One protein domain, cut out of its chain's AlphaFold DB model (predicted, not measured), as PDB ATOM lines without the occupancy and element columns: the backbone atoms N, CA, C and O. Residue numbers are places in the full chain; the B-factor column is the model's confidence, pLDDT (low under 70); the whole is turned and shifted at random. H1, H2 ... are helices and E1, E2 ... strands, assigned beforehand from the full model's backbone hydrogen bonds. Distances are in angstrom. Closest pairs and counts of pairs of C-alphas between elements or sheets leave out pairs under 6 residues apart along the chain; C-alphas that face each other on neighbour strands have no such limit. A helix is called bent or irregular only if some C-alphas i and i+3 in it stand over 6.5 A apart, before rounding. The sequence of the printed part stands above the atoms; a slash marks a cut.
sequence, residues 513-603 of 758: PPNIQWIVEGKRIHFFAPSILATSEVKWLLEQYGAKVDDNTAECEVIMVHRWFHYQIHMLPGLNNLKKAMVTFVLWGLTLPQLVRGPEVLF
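Overview. This is residues 513 to 603 of the 758 residues of an uncharacterized protein of Spizellomyces punctatus (strain DAOM BR117) (UniProt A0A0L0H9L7). What is the main shape? A twisted four-strand sheet forms the middle, with H2 over one face and H3 over the opposite face, while H1 and H4 only graze it. The long loop between E3 and E4 reaches out to Pro 593. Of what is it made? The printed part has 91 residues with four named helices and four named strands in the order H1 E1 H2 E2 H3 H4 E3 E4; the sheet, E1 E2 E3 E4, is mixed, and the class is mixed, helices and strands. How large is it? It is compact, with a radius of gyration of the C-alphas of 12.5 A and spans of 34 by 31 by 25 A.

Along the chain. Where are the strands? E1 is residues 524 to 528, 13.8 A long from C-alpha 524 at (17.207, 24.174, -49.345); E2 is residues 558 to 562, 12.9 A. E3 is residues 584 to 588, 12.8 A, and E4 is residues 600 to 602, 6.5 A, ending at C-alpha 602 at (31.094, 14.659, -52.341). Where are the helices? H1 is residues 514 to 520, 10.7 A, beginning at C-alpha 514 at (29.113, 27.636, -63.255); H2 is residues 532 to 544, 18.3 A. H3 is residues 563 to 571, 13.6 A, and irregular, with C-alphas 567 and 570 7.8 A apart; H4 is residues 575 to 580, 8.6 A.

Arrangement. How do the strands pair? E1 and E2 are parallel at 21 degrees, with N 560 and O 526 at 2.8 A; E2 and E3 are parallel at 26 degrees, with N 559 and O 584 at 2.9 A. E3 and E4 form an antiparallel hairpin at 137 degrees, with N 587 and O 600 at 2.8 A. Which helices are on the sheet? H2, at a height of 9.8 A over the sheet, runs along the strands; its closest C-alphas to E1 are Thr 535 and Phe 527, 7.1 A. H3, on the opposite face at a height of 7.9 A, lies over E2 and is only just slantwise to it, at 33 degrees on the local plane. H1 only grazes the sheet with residues 516 to 520, and H4, only just on it with 5 pairs of C-alphas within 10 A, grazes it with residues 578 to 579. What units form? E1, H2, E2 is a strand-helix-strand unit, two parallel neighbour strands with a helix between, and its crossover is left-handed; E2, H3 H4, E3 is another, right-handed. How are the helix backbones bonded? In H4 every O i to N i+4 pair is within hydrogen-bond range, against 2 of 3 in H1, 7 of 9 in H2 and 1 of 5 in H3, where 4 of 6 O i to N i+3 pairs are.

Size, cuts and confidence. How far does it reach? The two C-alphas farthest apart, those of Glu 555 and Pro 593, are 35.6 A apart. Which links are long? H2 to E2, with 13 residues, and E3 to E4, with 11, are long; the printed part has no cut. Where is confidence low? The mean pLDDT of the printed part is 72.0, and 35 residues are under 70, among them residues 513 to 522, 530 to 538 and 589 to 598.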
ATOM      1  N   PRO A 513      33.026  27.294 -60.486       49.03
ATOM      2  CA  PRO A 513      32.616  26.859 -61.812       49.03
ATOM      3  C   PRO A 513      31.086  26.956 -61.924       49.03
ATOM      4  O   PRO A 513      30.393  26.657 -60.946       49.03
ATOM      5  N   PRO A 514      30.540  27.340 -63.095       49.41
ATOM      6  CA  PRO A 514      29.113  27.636 -63.255       49.41
ATOM      7  C   PRO A 514      28.210  26.477 -62.818       49.41
ATOM      8  O   PRO A 514      27.136  26.715 -62.278       49.41
ATOM      9  N   ASN A 515      28.684  25.233 -62.951       51.22
ATOM     10  CA  ASN A 515      28.042  24.011 -62.460       51.22
ATOM     11  C   ASN A 515      27.564  24.111 -61.000       51.22
ATOM     12  O   ASN A 515      26.564  23.494 -60.652       51.22
ATOM     13  N   ILE A 516      28.256  24.870 -60.144       55.47
ATOM     14  CA  ILE A 516      27.894  25.002 -58.727       55.47
ATOM     15  C   ILE A 516      26.688  25.914 -58.547       55.47
ATOM     16  O   ILE A 516      25.848  25.596 -57.716       55.47
ATOM     17  N   GLN A 517      26.526  26.967 -59.352       56.66
ATOM     18  CA  GLN A 517      25.332  27.816 -59.282       56.66
ATOM     19  C   GLN A 517      24.060  26.972 -59.497       56.66
ATOM     20  O   GLN A 517      23.160  26.995 -58.664       56.66
ATOM     21  N   TRP A 518      24.063  26.092 -60.506       56.31
ATOM     22  CA  TRP A 518      22.997  25.106 -60.758       56.31
ATOM     23  C   TRP A 518      22.806  24.068 -59.632       56.31
ATOM     24  O   TRP A 518      21.747  23.448 -59.530       56.31
ATOM     25  N   ILE A 519      23.818  23.838 -58.786       60.75
ATOM     26  CA  ILE A 519      23.713  22.915 -57.648       60.75
ATOM     27  C   ILE A 519      22.951  23.551 -56.479       60.75
ATOM     28  O   ILE A 519      22.274  22.800 -55.780       60.75
ATOM     29  N   VAL A 520      23.007  24.875 -56.284       63.75
ATOM     30  CA  VAL A 520      22.427  25.568 -55.109       63.75
ATOM     31  C   VAL A 520      21.262  26.524 -55.403       63.75
ATOM     32  O   VAL A 520      20.473  26.785 -54.496       63.75
ATOM     33  N   GLU A 521      21.114  27.028 -56.630       69.19
ATOM     34  CA  GLU A 521      20.057  27.983 -57.001       69.19
ATOM     35  C   GLU A 521      18.650  27.410 -56.724       69.19
ATOM     36  O   GLU A 521      18.293  26.327 -57.189       69.19
ATOM     37  N   GLY A 522      17.862  28.129 -55.913       69.38
ATOM     38  CA  GLY A 522      16.490  27.768 -55.529       69.38
ATOM     39  C   GLY A 522      16.324  26.661 -54.474       69.38
ATOM     40  O   GLY A 522      15.191  26.410 -54.058       69.38
ATOM     41  N   LYS A 523      17.403  26.008 -54.016       80.38
ATOM     42  CA  LYS A 523      17.328  24.823 -53.133       80.38
ATOM     43  C   LYS A 523      17.355  25.148 -51.638       80.38
ATOM     44  O   LYS A 523      17.760  26.242 -51.237       80.38
ATOM     45  N   ARG A 524      16.968  24.168 -50.805       81.44
ATOM     46  CA  ARG A 524      17.207  24.174 -49.345       81.44
ATOM     47  C   ARG A 524      18.608  23.650 -49.019       81.44
ATOM     48  O   ARG A 524      18.980  22.567 -49.481       81.44
ATOM     49  N   ILE A 525      19.366  24.415 -48.236       81.81
ATOM     50  CA  ILE A 525      20.793  24.194 -47.965       81.81
ATOM     51  C   ILE A 525      21.073  24.176 -46.466       81.81
ATOM     52  O   ILE A 525      20.777  25.153 -45.784       81.81
ATOM     53  N   HIS A 526      21.762  23.137 -45.998       83.69
ATOM     54  CA  HIS A 526      22.341  23.086 -44.654       83.69
ATOM     55  C   HIS A 526      23.862  23.303 -44.684       83.69
ATOM     56  O   HIS A 526      24.530  22.943 -45.658       83.69
ATOM     57  N   PHE A 527      24.437  23.832 -43.600       79.88
ATOM     58  CA  PHE A 527      25.883  24.033 -43.448       79.88
ATOM     59  C   PHE A 527      26.460  23.185 -42.317       79.88
ATOM     60  O   PHE A 527      25.998  23.269 -41.186       79.88
ATOM     61  N   PHE A 528      27.552  22.467 -42.592       77.12
ATOM     62  CA  PHE A 528      28.344  21.807 -41.553       77.12
ATOM     63  C   PHE A 528      29.756  22.398 -41.514       77.12
ATOM     64  O   PHE A 528      30.606  22.087 -42.356       77.12
ATOM     65  N   ALA A 529      29.995  23.313 -40.572       72.06
ATOM     66  CA  ALA A 529      31.215  24.113 -40.491       72.06
ATOM     67  C   ALA A 529      31.522  24.562 -39.045       72.06
ATOM     68  O   ALA A 529      30.594  24.717 -38.257       72.06
ATOM     69  N   PRO A 530      32.804  24.758 -38.680       61.91
ATOM     70  CA  PRO A 530      33.225  24.841 -37.276       61.91
ATOM     71  C   PRO A 530      33.070  26.220 -36.610       61.91
ATOM     72  O   PRO A 530      33.374  26.339 -35.432       61.91
ATOM     73  N   SER A 531      32.632  27.258 -37.331       62.84
ATOM     74  CA  SER A 531      32.360  28.589 -36.766       62.84
ATOM     75  C   SER A 531      31.272  29.315 -37.558       62.84
ATOM     76  O   SER A 531      31.205  29.210 -38.788       62.84
ATOM     77  N   ILE A 532      30.453  30.093 -36.846       56.03
ATOM     78  CA  ILE A 532      29.360  30.912 -37.393       56.03
ATOM     79  C   ILE A 532      29.906  32.018 -38.309       56.03
ATOM     80  O   ILE A 532      29.278  32.371 -39.308       56.03
ATOM     81  N   LEU A 533      31.104  32.544 -38.030       50.16
ATOM     82  CA  LEU A 533      31.713  33.578 -38.873       50.16
ATOM     83  C   LEU A 533      32.016  33.039 -40.275       50.16
ATOM     84  O   LEU A 533      31.691  33.695 -41.266       50.16
ATOM     85  N   ALA A 534      32.548  31.816 -40.358       55.84
ATOM     86  CA  ALA A 534      32.852  31.159 -41.624       55.84
ATOM     87  C   ALA A 534      31.589  30.850 -42.445       55.84
ATOM     88  O   ALA A 534      31.629  30.980 -43.664       55.84
ATOM     89  N   THR A 535      30.471  30.468 -41.813       64.00
ATOM     90  CA  THR A 535      29.205  30.232 -42.536       64.00
ATOM     91  C   THR A 535      28.501  31.520 -42.933       64.00
ATOM     92  O   THR A 535      27.900  31.550 -44.004       64.00
ATOM     93  N   SER A 536      28.585  32.586 -42.128       65.06
ATOM     94  CA  SER A 536      27.817  33.824 -42.338       65.06
ATOM     95  C   SER A 536      28.029  34.462 -43.721       65.06
ATOM     96  O   SER A 536      27.054  34.811 -44.388       65.06
ATOM     97  N   GLU A 537      29.276  34.540 -44.204       62.88
ATOM     98  CA  GLU A 537      29.578  35.101 -45.530       62.88
ATOM     99  C   GLU A 537      29.102  34.201 -46.681       62.88
ATOM    100  O   GLU A 537      28.708  34.711 -47.731       62.88
ATOM    101  N   VAL A 538      29.106  32.873 -46.497       68.75
ATOM    102  CA  VAL A 538      28.613  31.930 -47.516       68.75
ATOM    103  C   VAL A 538      27.089  31.928 -47.546       68.75
ATOM    104  O   VAL A 538      26.511  31.984 -48.626       68.75
ATOM    105  N   LYS A 539      26.442  31.919 -46.372       74.00
ATOM    106  CA  LYS A 539      24.986  31.987 -46.199       74.00
ATOM    107  C   LYS A 539      24.422  33.224 -46.896       74.00
ATOM    108  O   LYS A 539      23.636  33.074 -47.828       74.00
ATOM    109  N   TRP A 540      24.937  34.409 -46.556       72.75
ATOM    110  CA  TRP A 540      24.542  35.670 -47.193       72.75
ATOM    111  C   TRP A 540      24.689  35.638 -48.722       72.75
ATOM    112  O   TRP A 540      23.824  36.131 -49.448       72.75
ATOM    113  N   LEU A 541      25.783  35.053 -49.221       69.56
ATOM    114  CA  LEU A 541      26.056  34.989 -50.652       69.56
ATOM    115  C   LEU A 541      25.128  34.004 -51.377       69.56
ATOM    116  O   LEU A 541      24.622  34.345 -52.441       69.56
ATOM    117  N   LEU A 542      24.858  32.824 -50.815       73.31
ATOM    118  CA  LEU A 542      23.906  31.863 -51.391       73.31
ATOM    119  C   LEU A 542      22.471  32.405 -51.386       73.31
ATOM    120  O   LEU A 542      21.729  32.180 -52.342       73.31
ATOM    121  N   GLU A 543      22.109  33.190 -50.371       77.38
ATOM    122  CA  GLU A 543      20.846  33.934 -50.327       77.38
ATOM    123  C   GLU A 543      20.754  34.969 -51.473       77.38
ATOM    124  O   GLU A 543      19.674  35.146 -52.038       77.38
ATOM    125  N   GLN A 544      21.869  35.580 -51.920       70.19
ATOM    126  CA  GLN A 544      21.872  36.423 -53.137       70.19
ATOM    127  C   GLN A 544      21.615  35.620 -54.428       70.19
ATOM    128  O   GLN A 544      21.114  36.179 -55.402       70.19
ATOM    129  N   TYR A 545      21.928  34.319 -54.440       68.31
ATOM    130  CA  TYR A 545      21.612  33.382 -55.530       68.31
ATOM    131  C   TYR A 545      20.259  32.664 -55.328       68.31
ATOM    132  O   TYR A 545      19.987  31.648 -55.966       68.31
ATOM    133  N   GLY A 546      19.394  33.176 -54.444       68.81
ATOM    134  CA  GLY A 546      18.031  32.673 -54.257       68.81
ATOM    135  C   GLY A 546      17.928  31.310 -53.566       68.81
ATOM    136  O   GLY A 546      16.856  30.702 -53.587       68.81
ATOM    137  N   ALA A 547      19.008  30.815 -52.961       75.44
ATOM    138  CA  ALA A 547      18.951  29.630 -52.115       75.44
ATOM    139  C   ALA A 547      18.280  29.936 -50.765       75.44
ATOM    140  O   ALA A 547      18.351  31.058 -50.257       75.44
ATOM    141  N   LYS A 548      17.674  28.917 -50.149       78.38
ATOM    142  CA  LYS A 548      17.154  28.987 -48.777       78.38
ATOM    143  C   LYS A 548      18.092  28.230 -47.851       78.38
ATOM    144  O   LYS A 548      18.209  27.013 -47.957       78.38
ATOM    145  N   VAL A 549      18.754  28.940 -46.946       74.19
ATOM    146  CA  VAL A 549      19.650  28.316 -45.970       74.19
ATOM    147  C   VAL A 549      18.870  27.982 -44.704       74.19
ATOM    148  O   VAL A 549      18.390  28.885 -44.017       74.19
ATOM    149  N   ASP A 550      18.762  26.689 -44.414       70.12
ATOM    150  CA  ASP A 550      17.953  26.117 -43.339       70.12
ATOM    151  C   ASP A 550      18.839  25.312 -42.375       70.12
ATOM    152  O   ASP A 550      19.753  24.578 -42.768       70.12
ATOM    153  N   ASP A 551      18.566  25.457 -41.085       66.81
ATOM    154  CA  ASP A 551      19.300  24.770 -40.028       66.81
ATOM    155  C   ASP A 551      18.713  23.358 -39.772       66.81
ATOM    156  O   ASP A 551      19.340  22.536 -39.102       66.81
ATOM    157  N   ASN A 552      17.559  23.025 -40.372       70.69
ATOM    158  CA  ASN A 552      16.948  21.694 -40.353       70.69
ATOM    159  C   ASN A 552      17.485  20.772 -41.471       70.69
ATOM    160  O   ASN A 552      17.117  20.882 -42.645       70.69
ATOM    161  N   THR A 553      18.298  19.782 -41.096       67.88
ATOM    162  CA  THR A 553      18.868  18.782 -42.018       67.88
ATOM    163  C   THR A 553      17.832  17.911 -42.734       67.88
ATOM    164  O   THR A 553      18.115  17.443 -43.837       67.88
ATOM    165  N   ALA A 554      16.646  17.693 -42.155       65.25
ATOM    166  CA  ALA A 554      15.656  16.745 -42.679       65.25
ATOM    167  C   ALA A 554      14.980  17.195 -43.989       65.25
ATOM    168  O   ALA A 554      14.420  16.367 -44.704       65.25
ATOM    169  N   GLU A 555      15.031  18.491 -44.310       70.19
ATOM    170  CA  GLU A 555      14.415  19.066 -45.514       70.19
ATOM    171  C   GLU A 555      15.433  19.515 -46.582       70.19
ATOM    172  O   GLU A 555      15.047  19.978 -47.660       70.19
ATOM    173  N   CYS A 556      16.735  19.398 -46.308       79.62
ATOM    174  CA  CYS A 556      17.771  19.974 -47.162       79.62
ATOM    175  C   CYS A 556      18.151  19.087 -48.355       79.62
ATOM    176  O   CYS A 556      18.401  17.891 -48.233       79.62
ATOM    177  N   GLU A 557      18.258  19.717 -49.525       83.81
ATOM    178  CA  GLU A 557      18.641  19.083 -50.794       83.81
ATOM    179  C   GLU A 557      20.159  19.156 -51.026       83.81
ATOM    180  O   GLU A 557      20.729  18.341 -51.761       83.81
ATOM    181  N   VAL A 558      20.818  20.126 -50.379       85.50
ATOM    182  CA  VAL A 558      22.269  20.333 -50.415       85.50
ATOM    183  C   VAL A 558      22.826  20.459 -48.998       85.50
ATOM    184  O   VAL A 558      22.274  21.179 -48.167       85.50
ATOM    185  N   ILE A 559      23.962  19.812 -48.733       87.00
ATOM    186  CA  ILE A 559      24.733  19.966 -47.494       87.00
ATOM    187  C   ILE A 559      26.126  20.493 -47.831       87.00
ATOM    188  O   ILE A 559      26.912  19.839 -48.521       87.00
ATOM    189  N   MET A 560      26.442  21.681 -47.325       83.75
ATOM    190  CA  MET A 560      27.722  22.352 -47.525       83.75
ATOM    191  C   MET A 560      28.689  22.034 -46.378       83.75
ATOM    192  O   MET A 560      28.693  22.694 -45.335       83.75
ATOM    193  N   VAL A 561      29.540  21.030 -46.593       83.81
ATOM    194  CA  VAL A 561      30.547  20.550 -45.631       83.81
ATOM    195  C   VAL A 561      31.832  21.368 -45.766       83.81
ATOM    196  O   VAL A 561      32.441  21.415 -46.836       83.81
ATOM    197  N   HIS A 562      32.284  22.004 -44.688       81.44
ATOM    198  CA  HIS A 562      33.548  22.741 -44.698       81.44
ATOM    199  C   HIS A 562      34.758  21.787 -44.717       81.44
ATOM    200  O   HIS A 562      34.766  20.777 -44.013       81.44
ATOM    201  N   ARG A 563      35.823  22.124 -45.463       78.12
ATOM    202  CA  ARG A 563      37.023  21.281 -45.668       78.12
ATOM    203  C   ARG A 563      37.705  20.810 -44.389       78.12
ATOM    204  O   ARG A 563      38.286  19.729 -44.390       78.12
ATOM    205  N   TRP A 564      37.596  21.570 -43.302       73.19
ATOM    206  CA  TRP A 564      38.096  21.155 -41.989       73.19
ATOM    207  C   TRP A 564      37.441  19.838 -41.522       73.19
ATOM    208  O   TRP A 564      38.129  18.974 -40.998       73.19
ATOM    209  N   PHE A 565      36.158  19.610 -41.814       76.50
ATOM    210  CA  PHE A 565      35.458  18.377 -41.442       76.50
ATOM    211  C   PHE A 565      35.600  17.226 -42.447       76.50
ATOM    212  O   PHE A 565      35.039  16.160 -42.217       76.50
ATOM    213  N   HIS A 566      36.369  17.361 -43.538       80.75
ATOM    214  CA  HIS A 566      36.476  16.289 -44.543       80.75
ATOM    215  C   HIS A 566      37.070  14.994 -43.967       80.75
ATOM    216  O   HIS A 566      36.533  13.916 -44.205       80.75
ATOM    217  N   TYR A 567      38.114  15.082 -43.133       76.69
ATOM    218  CA  TYR A 567      38.685  13.904 -42.457       76.69
ATOM    219  C   TYR A 567      37.789  13.349 -41.332       76.69
ATOM    220  O   TYR A 567      37.976  12.214 -40.905       76.69
ATOM    221  N   GLN A 568      36.810  14.136 -40.877       78.38
ATOM    222  CA  GLN A 568      35.809  13.805 -39.858       78.38
ATOM    223  C   GLN A 568      34.417  13.576 -40.470       78.38
ATOM    224  O   GLN A 568      33.417  13.603 -39.765       78.38
ATOM    225  N   ILE A 569      34.325  13.319 -41.779       81.94
ATOM    226  CA  ILE A 569      33.034  13.187 -42.469       81.94
ATOM    227  C   ILE A 569      32.195  12.006 -41.948       81.94
ATOM    228  O   ILE A 569      30.975  12.049 -42.009       81.94
ATOM    229  N   HIS A 570      32.841  10.996 -41.359       81.06
ATOM    230  CA  HIS A 570      32.221   9.870 -40.648       81.06
ATOM    231  C   HIS A 570      31.657  10.230 -39.255       81.06
ATOM    232  O   HIS A 570      31.171   9.354 -38.553       81.06
ATOM    233  N   MET A 571      31.740  11.499 -38.840       80.75
ATOM    234  CA  MET A 571      31.123  12.037 -37.620       80.75
ATOM    235  C   MET A 571      29.847  12.847 -37.921       80.75
ATOM    236  O   MET A 571      29.270  13.431 -37.007       80.75
ATOM    237  N   LEU A 572      29.418  12.931 -39.190       80.56
ATOM    238  CA  LEU A 572      28.179  13.605 -39.596       80.56
ATOM    239  C   LEU A 572      26.949  12.774 -39.174       80.56
ATOM    240  O   LEU A 572      26.749  11.694 -39.736       80.56
ATOM    241  N   PRO A 573      26.085  13.261 -38.261       78.75
ATOM    242  CA  PRO A 573      24.901  12.515 -37.845       78.75
ATOM    243  C   PRO A 573      23.904  12.347 -38.998       78.75
ATOM    244  O   PRO A 573      23.587  13.307 -39.706       78.75
ATOM    245  N   GLY A 574      23.388  11.136 -39.184       83.38
ATOM    246  CA  GLY A 574      22.433  10.801 -40.237       83.38
ATOM    247  C   GLY A 574      23.029  10.724 -41.647       83.38
ATOM    248  O   GLY A 574      22.255  10.631 -42.605       83.38
ATOM    249  N   LEU A 575      24.359  10.752 -41.814       87.19
ATOM    250  CA  LEU A 575      25.019  10.719 -43.127       87.19
ATOM    251  C   LEU A 575      24.548   9.538 -43.987       87.19
ATOM    252  O   LEU A 575      24.290   9.719 -45.178       87.19
ATOM    253  N   ASN A 576      24.369   8.354 -43.402       87.12
ATOM    254  CA  ASN A 576      23.833   7.190 -44.114       87.12
ATOM    255  C   ASN A 576      22.418   7.424 -44.680       87.12
ATOM    256  O   ASN A 576      22.129   7.037 -45.815       87.12
ATOM    257  N   ASN A 577      21.546   8.104 -43.935       86.50
ATOM    258  CA  ASN A 577      20.181   8.409 -44.375       86.50
ATOM    259  C   ASN A 577      20.165   9.510 -45.443       86.50
ATOM    260  O   ASN A 577      19.483   9.381 -46.458       86.50
ATOM    261  N   LEU A 578      20.983  10.549 -45.270       87.44
ATOM    262  CA  LEU A 578      21.142  11.646 -46.231       87.44
ATOM    263  C   LEU A 578      21.741  11.152 -47.564       87.44
ATOM    264  O   LEU A 578      21.318  11.569 -48.645       87.44
ATOM    265  N   LYS A 579      22.662  10.180 -47.508       88.19
ATOM    266  CA  LYS A 579      23.160   9.460 -48.688       88.19
ATOM    267  C   LYS A 579      22.036   8.708 -49.408       88.19
ATOM    268  O   LYS A 579      21.881   8.899 -50.615       88.19
ATOM    269  N   LYS A 580      21.219   7.936 -48.682       84.69
ATOM    270  CA  LYS A 580      20.055   7.197 -49.223       84.69
ATOM    271  C   LYS A 580      18.965   8.109 -49.801       84.69
ATOM    272  O   LYS A 580      18.326   7.736 -50.779       84.69
ATOM    273  N   ALA A 581      18.795   9.308 -49.249       84.81
ATOM    274  CA  ALA A 581      17.843  10.323 -49.709       84.81
ATOM    275  C   ALA A 581      18.325  11.149 -50.925       84.81
ATOM    276  O   ALA A 581      17.693  12.138 -51.282       84.81
ATOM    277  N   MET A 582      19.444  10.774 -51.560       84.31
ATOM    278  CA  MET A 582      20.037  11.474 -52.714       84.31
ATOM    279  C   MET A 582      20.378  12.964 -52.495       84.31
ATOM    280  O   MET A 582      20.525  13.729 -53.446       84.31
ATOM    281  N   VAL A 583      20.619  13.361 -51.239       87.50
ATOM    282  CA  VAL A 583      21.113  14.703 -50.882       87.50
ATOM    283  C   VAL A 583      22.482  14.959 -51.529       87.50
ATOM    284  O   VAL A 583      23.350  14.076 -51.559       87.50
ATOM    285  N   THR A 584      22.684  16.169 -52.054       86.50
ATOM    286  CA  THR A 584      23.953  16.582 -52.677       86.50
ATOM    287  C   THR A 584      24.906  17.130 -51.619       86.50
ATOM    288  O   THR A 584      24.570  18.078 -50.917       86.50
ATOM    289  N   PHE A 585      26.121  16.595 -51.520       88.19
ATOM    290  CA  PHE A 585      27.132  17.109 -50.595       88.19
ATOM    291  C   PHE A 585      28.148  17.968 -51.353       88.19
ATOM    292  O   PHE A 585      28.658  17.555 -52.394       88.19
ATOM    293  N   VAL A 586      28.464  19.157 -50.835       84.94
ATOM    294  CA  VAL A 586      29.443  20.075 -51.439       84.94
ATOM    295  C   VAL A 586      30.519  20.426 -50.419       84.94
ATOM    296  O   VAL A 586      30.251  21.063 -49.401       84.94
ATOM    297  N   LEU A 587      31.751  20.020 -50.714       82.69
ATOM    298  CA  LEU A 587      32.951  20.330 -49.954       82.69
ATOM    299  C   LEU A 587      33.421  21.751 -50.269       82.69
ATOM    300  O   LEU A 587      33.725  22.041 -51.422       82.69
ATOM    301  N   TRP A 588      33.531  22.630 -49.273       76.38
ATOM    302  CA  TRP A 588      33.898  24.040 -49.480       76.38
ATOM    303  C   TRP A 588      34.905  24.562 -48.446       76.38
ATOM    304  O   TRP A 588      35.107  23.966 -47.395       76.38
ATOM    305  N   GLY A 589      35.552  25.690 -48.743       67.62
ATOM    306  CA  GLY A 589      36.617  26.272 -47.917       67.62
ATOM    307  C   GLY A 589      38.007  26.102 -48.535       67.62
ATOM    308  O   GLY A 589      38.156  25.525 -49.614       67.62
ATOM    309  N   LEU A 590      39.029  26.635 -47.861       60.97
ATOM    310  CA  LEU A 590      40.402  26.733 -48.373       60.97
ATOM    311  C   LEU A 590      41.336  25.701 -47.723       60.97
ATOM    312  O   LEU A 590      41.303  25.498 -46.513       60.97
ATOM    313  N   THR A 591      42.228  25.105 -48.519       49.00
ATOM    314  CA  THR A 591      43.293  24.194 -48.053       49.00
ATOM    315  C   THR A 591      44.652  24.636 -48.577       49.00
ATOM    316  O   THR A 591      44.932  24.527 -49.770       49.00
ATOM    317  N   LEU A 592      45.525  25.102 -47.684       47.69
ATOM    318  CA  LEU A 592      46.926  25.383 -48.008       47.69
ATOM    319  C   LEU A 592      47.708  24.065 -48.209       47.69
ATOM    320  O   LEU A 592      47.431  23.092 -47.507       47.69
ATOM    321  N   PRO A 593      48.679  24.002 -49.144       37.94
ATOM    322  CA  PRO A 593      49.185  25.102 -49.975       37.94
ATOM    323  C   PRO A 593      48.349  25.393 -51.240       37.94
ATOM    324  O   PRO A 593      48.571  26.410 -51.894       37.94
ATOM    325  N   GLN A 594      47.382  24.542 -51.601       41.34
ATOM    326  CA  GLN A 594      46.585  24.675 -52.830       41.34
ATOM    327  C   GLN A 594      45.433  25.692 -52.680       41.34
ATOM    328  O   GLN A 594      44.255  25.335 -52.684       41.34
ATOM    329  N   LEU A 595      45.789  26.982 -52.636       46.25
ATOM    330  CA  LEU A 595      44.916  28.177 -52.564       46.25
ATOM    331  C   LEU A 595      43.836  28.320 -53.668       46.25
ATOM    332  O   LEU A 595      43.192  29.364 -53.759       46.25
ATOM    333  N   VAL A 596      43.656  27.321 -54.538       44.84
ATOM    334  CA  VAL A 596      42.809  27.392 -55.743       44.84
ATOM    335  C   VAL A 596      41.963  26.126 -55.967       44.84
ATOM    336  O   VAL A 596      41.471  25.907 -57.071       44.84
ATOM    337  N   ARG A 597      41.733  25.293 -54.940       55.09
ATOM    338  CA  ARG A 597      40.629  24.321 -55.004       55.09
ATOM    339  C   ARG A 597      39.307  25.035 -54.732       55.09
ATOM    340  O   ARG A 597      39.075  25.502 -53.619       55.09
ATOM    341  N   GLY A 598      38.455  25.113 -55.755       60.59
ATOM    342  CA  GLY A 598      37.053  25.511 -55.604       60.59
ATOM    343  C   GLY A 598      36.257  24.480 -54.790       60.59
ATOM    344  O   GLY A 598      36.842  23.534 -54.251       60.59
ATOM    345  N   PRO A 599      34.930  24.632 -54.672       72.50
ATOM    346  CA  PRO A 599      34.123  23.616 -54.021       72.50
ATOM    347  C   PRO A 599      34.044  22.344 -54.882       72.50
ATOM    348  O   PRO A 599      33.974  22.421 -56.108       72.50
ATOM    349  N   GLU A 600      34.068  21.181 -54.239       79.75
ATOM    350  CA  GLU A 600      34.055  19.856 -54.881       79.75
ATOM    351  C   GLU A 600      32.785  19.096 -54.452       79.75
ATOM    352  O   GLU A 600      32.327  19.250 -53.321       79.75
ATOM    353  N   VAL A 601      32.190  18.281 -55.329       82.62
ATOM    354  CA  VAL A 601      31.028  17.449 -54.960       82.62
ATOM    355  C   VAL A 601      31.510  16.195 -54.234       82.62
ATOM    356  O   VAL A 601      32.427  15.520 -54.695       82.62
ATOM    357  N   LEU A 602      30.878  15.883 -53.105       86.62
ATOM    358  CA  LEU A 602      31.094  14.659 -52.341       86.62
ATOM    359  C   LEU A 602      29.947  13.676 -52.578       86.62
ATOM    360  O   LEU A 602      28.796  14.065 -52.787       86.62
ATOM    361  N   PHE A 603      30.278  12.394 -52.487       88.38
ATOM    362  CA  PHE A 603      29.382  11.261 -52.682       88.38
ATOM    363  C   PHE A 603      28.600  11.305 -54.019       88.38
ATOM    364  O   PHE A 603      27.366  11.229 -54.002       88.38
TER     365      PHE A 603